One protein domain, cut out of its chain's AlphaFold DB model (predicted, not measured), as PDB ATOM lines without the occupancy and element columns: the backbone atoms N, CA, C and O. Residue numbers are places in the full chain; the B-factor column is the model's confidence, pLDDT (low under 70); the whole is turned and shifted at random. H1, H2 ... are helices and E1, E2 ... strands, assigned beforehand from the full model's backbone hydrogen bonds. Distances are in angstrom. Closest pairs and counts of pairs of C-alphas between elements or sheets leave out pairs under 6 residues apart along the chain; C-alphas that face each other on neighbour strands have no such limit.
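What this domain is: This is residues 3 to 26 and 131 to 163 of the 172 residues of an uncharacterized protein of Crocosphaera watsonii WH 8501 (UniProt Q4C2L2). A two-stranded antiparallel ribbon, E1 and E2, lies in the middle of a flat body, with H1 on one side and H2 on the other; residues 153 to 158, of which 157 and 158 belong to H3, stick out. The 57 printed residues have three helices and two strands, in the order H1, E1, E2, H2, H3, a mixed class. The whole is compact, with radius of gyration of the C-alphas 11.7 A and spans 32 by 28 by 10 A.

How they stand to each other: E1, residues 17 to 22, and E2, residues 132 to 136, are antiparallel at 150 degrees; N 18 and O 135 are within hydrogen-bond range, 2.9 A. H1, residues 5 to 13, and E1 have closest C-alphas Ala 11 and Tyr 17, 5.9 A. H2, residues 141 to 152, and E1 have Ile 20 and Asn 148, 6.0 A. H3, residues 157 to 162, is close to H2 but not clearly touching: C-alphas 151 and 159, 8.0 A. H1, H2 and H3 have every O i to N i+4 pair within range.

Where its parts are: H1 begins at C-alpha 5 (-77.457, 34.267, 17.318); H3 ends at C-alpha 162 (-71.618, 21.468, 11.136). H2 measures 16.3 A, E1 13.8 A.

The domain as a whole: Residues 27 to 130 are not printed; C-alphas 26 and 131 are 10.5 A apart. Residues 15 and 25 to 26 have pLDDT under 70.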
ATOM      1  N   ALA A   3     -75.875  31.389  10.638       88.75
ATOM      2  CA  ALA A   3     -75.815  32.669  11.330       88.75
ATOM      3  C   ALA A   3     -75.723  32.460  12.845       88.75
ATOM      4  O   ALA A   3     -76.566  31.793  13.444       88.75
ATOM      5  N   SER A   4     -74.713  33.072  13.473       87.44
ATOM      6  CA  SER A   4     -74.631  33.168  14.934       87.44
ATOM      7  C   SER A   4     -75.864  33.888  15.493       87.44
ATOM      8  O   SER A   4     -76.486  34.657  14.761       87.44
ATOM      9  N   PRO A   5     -76.201  33.736  16.785       86.62
ATOM     10  CA  PRO A   5     -77.457  34.267  17.318       86.62
ATOM     11  C   PRO A   5     -77.660  35.771  17.077       86.62
ATOM     12  O   PRO A   5     -78.739  36.210  16.694       86.62
ATOM     13  N   GLY A   6     -76.597  36.575  17.214       84.25
ATOM     14  CA  GLY A   6     -76.666  38.009  16.933       84.25
ATOM     15  C   GLY A   6     -76.877  38.328  15.449       84.25
ATOM     16  O   GLY A   6     -77.623  39.246  15.120       84.25
ATOM     17  N   LEU A   7     -76.255  37.570  14.540       85.81
ATOM     18  CA  LEU A   7     -76.484  37.724  13.099       85.81
ATOM     19  C   LEU A   7     -77.869  37.222  12.686       85.81
ATOM     20  O   LEU A   7     -78.500  37.863  11.852       85.81
ATOM     21  N   ALA A   8     -78.346  36.128  13.285       87.19
ATOM     22  CA  ALA A   8     -79.687  35.600  13.070       87.19
ATOM     23  C   ALA A   8     -80.742  36.643  13.455       87.19
ATOM     24  O   ALA A   8     -81.566  37.006  12.621       87.19
ATOM     25  N   ALA A   9     -80.625  37.240  14.645       85.12
ATOM     26  CA  ALA A   9     -81.522  38.303  15.091       85.12
ATOM     27  C   ALA A   9     -81.537  39.515  14.136       85.12
ATOM     28  O   ALA A   9     -82.605  40.014  13.779       85.12
ATOM     29  N   ILE A  10     -80.365  39.979  13.681       84.38
ATOM     30  CA  ILE A  10     -80.272  41.107  12.735       84.38
ATOM     31  C   ILE A  10     -80.892  40.749  11.378       84.38
ATOM     32  O   ILE A  10     -81.577  41.576  10.773       84.38
ATOM     33  N   ALA A  11     -80.626  39.545  10.871       84.50
ATOM     34  CA  ALA A  11     -81.106  39.112   9.566       84.50
ATOM     35  C   ALA A  11     -82.631  38.937   9.543       84.50
ATOM     36  O   ALA A  11     -83.266  39.400   8.593       84.50
ATOM     37  N   SER A  12     -83.213  38.372  10.607       75.69
ATOM     38  CA  SER A  12     -84.666  38.225  10.751       75.69
ATOM     39  C   SER A  12     -85.374  39.583  10.831       75.69
ATOM     40  O   SER A  12     -86.391  39.785  10.170       75.69
ATOM     41  N   GLN A  13     -84.807  40.568  11.543       80.88
ATOM     42  CA  GLN A  13     -85.385  41.924  11.612       80.88
ATOM     43  C   GLN A  13     -85.417  42.647  10.264       80.88
ATOM     44  O   GLN A  13     -86.312  43.448  10.011       80.88
ATOM     45  N   LYS A  14     -84.442  42.386   9.386       75.56
ATOM     46  CA  LYS A  14     -84.410  42.987   8.044       75.56
ATOM     47  C   LYS A  14     -85.399  42.337   7.072       75.56
ATOM     48  O   LYS A  14     -85.452  42.761   5.920       75.56
ATOM     49  N   SER A  15     -86.123  41.302   7.504       69.56
ATOM     50  CA  SER A  15     -87.104  40.521   6.737       69.56
ATOM     51  C   SER A  15     -86.604  39.941   5.410       69.56
ATOM     52  O   SER A  15     -87.404  39.387   4.675       69.56
ATOM     53  N   ALA A  16     -85.309  40.035   5.090       82.94
ATOM     54  CA  ALA A  16     -84.714  39.508   3.858       82.94
ATOM     55  C   ALA A  16     -84.347  38.020   3.966       82.94
ATOM     56  O   ALA A  16     -84.013  37.378   2.972       82.94
ATOM     57  N   TYR A  17     -84.395  37.474   5.181       89.62
ATOM     58  CA  TYR A  17     -84.039  36.098   5.471       89.62
ATOM     59  C   TYR A  17     -85.062  35.475   6.406       89.62
ATOM     60  O   TYR A  17     -85.586  36.152   7.290       89.62
ATOM     61  N   VAL A  18     -85.296  34.182   6.217       89.81
ATOM     62  CA  VAL A  18     -86.127  33.364   7.097       89.81
ATOM     63  C   VAL A  18     -85.282  32.237   7.699       89.81
ATOM     64  O   VAL A  18     -84.430  31.672   6.996       89.81
ATOM     65  N   PRO A  19     -85.441  31.938   8.998       89.75
ATOM     66  CA  PRO A  19     -84.812  30.780   9.613       89.75
ATOM     67  C   PRO A  19     -85.478  29.496   9.115       89.75
ATOM     68  O   PRO A  19     -86.683  29.470   8.894       89.75
ATOM     69  N   ILE A  20     -84.687  28.437   8.937       90.75
ATOM     70  CA  ILE A  20     -85.206  27.102   8.590       90.75
ATOM     71  C   ILE A  20     -84.834  26.041   9.624       90.75
ATOM     72  O   ILE A  20     -85.638  25.164   9.885       90.75
ATOM     73  N   LEU A  21     -83.663  26.141  10.261       90.06
ATOM     74  CA  LEU A  21     -83.237  25.222  11.321       90.06
ATOM     75  C   LEU A  21     -82.386  25.953  12.364       90.06
ATOM     76  O   LEU A  21     -81.616  26.850  11.994       90.06
ATOM     77  N   PRO A  22     -82.465  25.583  13.651       88.25
ATOM     78  CA  PRO A  22     -81.595  26.141  14.672       88.25
ATOM     79  C   PRO A  22     -80.164  25.608  14.549       88.25
ATOM     80  O   PRO A  22     -79.920  24.454  14.188       88.25
ATOM     81  N   LEU A  23     -79.196  26.461  14.881       87.50
ATOM     82  CA  LEU A  23     -77.838  26.011  15.172       87.50
ATOM     83  C   LEU A  23     -77.780  25.451  16.583       87.50
ATOM     84  O   LEU A  23     -78.499  25.918  17.466       87.50
ATOM     85  N   GLU A  24     -76.883  24.497  16.801       78.56
ATOM     86  CA  GLU A  24     -76.622  23.979  18.133       78.56
ATOM     87  C   GLU A  24     -76.058  25.111  19.004       78.56
ATOM     88  O   GLU A  24     -74.913  25.549  18.865       78.56
ATOM     89  N   GLY A  25     -76.903  25.634  19.884       65.88
ATOM     90  CA  GLY A  25     -76.511  26.464  21.004       65.88
ATOM     91  C   GLY A  25     -76.700  25.625  22.250       65.88
ATOM     92  O   GLY A  25     -77.790  25.117  22.506       65.88
ATOM     93  N   GLY A  26     -75.636  25.426  23.028       60.62
ATOM     94  CA  GLY A  26     -75.788  24.726  24.297       60.62
ATOM     95  C   GLY A  26     -76.867  25.426  25.125       60.62
ATOM     96  O   GLY A  26     -76.753  26.625  25.364       60.62
ATOM     97  N   GLY A 131     -78.355  30.179  17.333       87.56
ATOM     98  CA  GLY A 131     -78.155  30.642  15.964       87.56
ATOM     99  C   GLY A 131     -79.175  29.990  15.036       87.56
ATOM    100  O   GLY A 131     -79.966  29.143  15.457       87.56
ATOM    101  N   SER A 132     -79.142  30.331  13.754       91.00
ATOM    102  CA  SER A 132     -80.012  29.664  12.779       91.00
ATOM    103  C   SER A 132     -79.344  29.503  11.423       91.00
ATOM    104  O   SER A 132     -78.509  30.312  11.006       91.00
ATOM    105  N   ILE A 133     -79.745  28.457  10.711       91.75
ATOM    106  CA  ILE A 133     -79.593  28.384   9.267       91.75
ATOM    107  C   ILE A 133     -80.662  29.289   8.663       91.75
ATOM    108  O   ILE A 133     -81.854  29.104   8.897       91.75
ATOM    109  N   LEU A 134     -80.213  30.273   7.894       91.38
ATOM    110  CA  LEU A 134     -81.061  31.254   7.231       91.38
ATOM    111  C   LEU A 134     -81.077  31.033   5.721       91.38
ATOM    112  O   LEU A 134     -80.020  30.801   5.114       91.38
ATOM    113  N   VAL A 135     -82.239  31.211   5.107       92.81
ATOM    114  CA  VAL A 135     -82.414  31.248   3.648       92.81
ATOM    115  C   VAL A 135     -83.018  32.582   3.225       92.81
ATOM    116  O   VAL A 135     -83.641  33.271   4.027       92.81
ATOM    117  N   SER A 136     -82.772  32.989   1.979       90.69
ATOM    118  CA  SER A 136     -83.351  34.224   1.443       90.69
ATOM    119  C   SER A 136     -84.870  34.097   1.369       90.69
ATOM    120  O   SER A 136     -85.372  33.094   0.861       90.69
ATOM    121  N   ASN A 137     -85.593  35.131   1.796       89.25
ATOM    122  CA  ASN A 137     -87.051  35.185   1.660       89.25
ATOM    123  C   ASN A 137     -87.517  35.313   0.193       89.25
ATOM    124  O   ASN A 137     -88.705  35.194  -0.089       89.25
ATOM    125  N   GLN A 138     -86.589  35.578  -0.734       91.25
ATOM    126  CA  GLN A 138     -86.848  35.653  -2.172       91.25
ATOM    127  C   GLN A 138     -86.879  34.275  -2.839       91.25
ATOM    128  O   GLN A 138     -87.287  34.174  -3.994       91.25
ATOM    129  N   LEU A 139     -86.424  33.226  -2.145       92.44
ATOM    130  CA  LEU A 139     -86.534  31.864  -2.657       92.44
ATOM    131  C   LEU A 139     -88.007  31.442  -2.664       92.44
ATOM    132  O   LEU A 139     -88.701  31.687  -1.673       92.44
ATOM    133  N   PRO A 140     -88.501  30.793  -3.730       94.44
ATOM    134  CA  PRO A 140     -89.815  30.167  -3.729       94.44
ATOM    135  C   PRO A 140     -90.005  29.267  -2.503       94.44
ATOM    136  O   PRO A 140     -89.092  28.542  -2.116       94.44
ATOM    137  N   GLN A 141     -91.203  29.276  -1.917       90.50
ATOM    138  CA  GLN A 141     -91.504  28.505  -0.704       90.50
ATOM    139  C   GLN A 141     -91.140  27.017  -0.849       90.50
ATOM    140  O   GLN A 141     -90.525  26.450   0.046       90.50
ATOM    141  N   ILE A 142     -91.410  26.422  -2.014       93.25
ATOM    142  CA  ILE A 142     -91.077  25.021  -2.304       93.25
ATOM    143  C   ILE A 142     -89.569  24.725  -2.224       93.25
ATOM    144  O   ILE A 142     -89.164  23.628  -1.856       93.25
ATOM    145  N   GLU A 143     -88.718  25.702  -2.544       93.94
ATOM    146  CA  GLU A 143     -87.263  25.557  -2.440       93.94
ATOM    147  C   GLU A 143     -86.797  25.696  -0.989       93.94
ATOM    148  O   GLU A 143     -85.865  25.008  -0.574       93.94
ATOM    149  N   GLN A 144     -87.455  26.551  -0.200       92.31
ATOM    150  CA  GLN A 144     -87.181  26.683   1.233       92.31
ATOM    151  C   GLN A 144     -87.552  25.394   1.980       92.31
ATOM    152  O   GLN A 144     -86.748  24.888   2.763       92.31
ATOM    153  N   GLU A 145     -88.731  24.837   1.687       90.94
ATOM    154  CA  GLU A 145     -89.209  23.558   2.225       90.94
ATOM    155  C   GLU A 145     -88.292  22.408   1.798       90.94
ATOM    156  O   GLU A 145     -87.824  21.653   2.645       90.94
ATOM    157  N   GLY A 146     -87.921  22.340   0.515       93.44
ATOM    158  CA  GLY A 146     -86.982  21.329   0.028       93.44
ATOM    159  C   GLY A 146     -85.603  21.405   0.695       93.44
ATOM    160  O   GLY A 146     -85.004  20.370   0.994       93.44
ATOM    161  N   LEU A 147     -85.089  22.610   0.972       91.81
ATOM    162  CA  LEU A 147     -83.847  22.781   1.736       91.81
ATOM    163  C   LEU A 147     -83.999  22.315   3.185       91.81
ATOM    164  O   LEU A 147     -83.084  21.672   3.703       91.81
ATOM    165  N   ASN A 148     -85.128  22.625   3.822       91.38
ATOM    166  CA  ASN A 148     -85.421  22.158   5.171       91.38
ATOM    167  C   ASN A 148     -85.469  20.624   5.223       91.38
ATOM    168  O   ASN A 148     -84.737  20.022   5.998       91.38
ATOM    169  N   ASP A 149     -86.219  19.988   4.322       91.44
ATOM    170  CA  ASP A 149     -86.369  18.529   4.271       91.44
ATOM    171  C   ASP A 149     -85.030  17.807   4.091       91.44
ATOM    172  O   ASP A 149     -84.753  16.810   4.768       91.44
ATOM    173  N   VAL A 150     -84.170  18.321   3.201       92.75
ATOM    174  CA  VAL A 150     -82.833  17.757   2.956       92.75
ATOM    175  C   VAL A 150     -81.951  17.862   4.199       92.75
ATOM    176  O   VAL A 150     -81.230  16.914   4.517       92.75
ATOM    177  N   LEU A 151     -81.991  18.996   4.903       91.44
ATOM    178  CA  LEU A 151     -81.184  19.213   6.104       91.44
ATOM    179  C   LEU A 151     -81.730  18.435   7.311       91.44
ATOM    180  O   LEU A 151     -80.948  17.838   8.049       91.44
ATOM    181  N   SER A 152     -83.049  18.364   7.480       90.31
ATOM    182  CA  SER A 152     -83.700  17.578   8.535       90.31
ATOM    183  C   SER A 152     -83.517  16.071   8.346       90.31
ATOM    184  O   SER A 152     -83.387  15.334   9.320       90.31
ATOM    185  N   SER A 153     -83.438  15.604   7.098       91.31
ATOM    186  CA  SER A 153     -83.226  14.185   6.772       91.31
ATOM    187  C   SER A 153     -81.748  13.796   6.666       91.31
ATOM    188  O   SER A 153     -81.430  12.655   6.308       91.31
ATOM    189  N   ALA A 154     -80.823  14.724   6.928       90.50
ATOM    190  CA  ALA A 154     -79.399  14.459   6.801       90.50
ATOM    191  C   ALA A 154     -78.939  13.381   7.807       90.50
ATOM    192  O   ALA A 154     -79.399  13.359   8.953       90.50
ATOM    193  N   PRO A 155     -77.990  12.496   7.434       91.12
ATOM    194  CA  PRO A 155     -77.429  11.526   8.371       91.12
ATOM    195  C   PRO A 155     -76.891  12.224   9.633       91.12
ATOM    196  O   PRO A 155     -76.234  13.253   9.480       91.12
ATOM    197  N   PRO A 156     -77.053  11.666  10.853       84.75
ATOM    198  CA  PRO A 156     -76.741  12.357  12.118       84.75
ATOM    199  C   PRO A 156     -75.321  12.942  12.234       84.75
ATOM    200  O   PRO A 156     -75.088  13.915  12.946       84.75
ATOM    201  N   MET A 157     -74.366  12.373  11.498       87.19
ATOM    202  CA  MET A 157     -72.996  12.876  11.358       87.19
ATOM    203  C   MET A 157     -72.913  14.289  10.751       87.19
ATOM    204  O   MET A 157     -72.006  15.049  11.086       87.19
ATOM    205  N   ILE A 158     -73.822  14.648   9.844       88.19
ATOM    206  CA  ILE A 158     -73.803  15.943   9.160       88.19
ATOM    207  C   ILE A 158     -74.222  17.072  10.118       88.19
ATOM    208  O   ILE A 158     -73.413  17.982  10.300       88.19
ATOM    209  N   PRO A 159     -75.382  17.022  10.806       85.56
ATOM    210  CA  PRO A 159     -75.725  18.040  11.799       85.56
ATOM    211  C   PRO A 159     -74.680  18.171  12.912       85.56
ATOM    212  O   PRO A 159     -74.280  19.287  13.233       85.56
ATOM    213  N   ALA A 160     -74.148  17.051  13.417       82.00
ATOM    214  CA  ALA A 160     -73.137  17.053  14.478       82.00
ATOM    215  C   ALA A 160     -71.792  17.674  14.056       82.00
ATOM    216  O   ALA A 160     -71.095  18.259  14.879       82.00
ATOM    217  N   SER A 161     -71.401  17.547  12.784       80.12
ATOM    218  CA  SER A 161     -70.132  18.110  12.296       80.12
ATOM    219  C   SER A 161     -70.220  19.600  11.966       80.12
ATOM    220  O   SER A 161     -69.221  20.308  12.082       80.12
ATOM    221  N   VAL A 162     -71.400  20.075  11.561       81.62
ATOM    222  CA  VAL A 162     -71.618  21.468  11.136       81.62
ATOM    223  C   VAL A 162     -72.273  22.314  12.242       81.62
ATOM    224  O   VAL A 162     -72.207  23.540  12.194       81.62
ATOM    225  N   GLY A 163     -72.849  21.676  13.265       82.50
ATOM    226  CA  GLY A 163     -73.397  22.323  14.458       82.50
ATOM    227  C   GLY A 163     -74.809  22.876  14.266       82.50
ATOM    228  O   GLY A 163     -75.070  24.022  14.636       82.50
TER     229      GLY A 163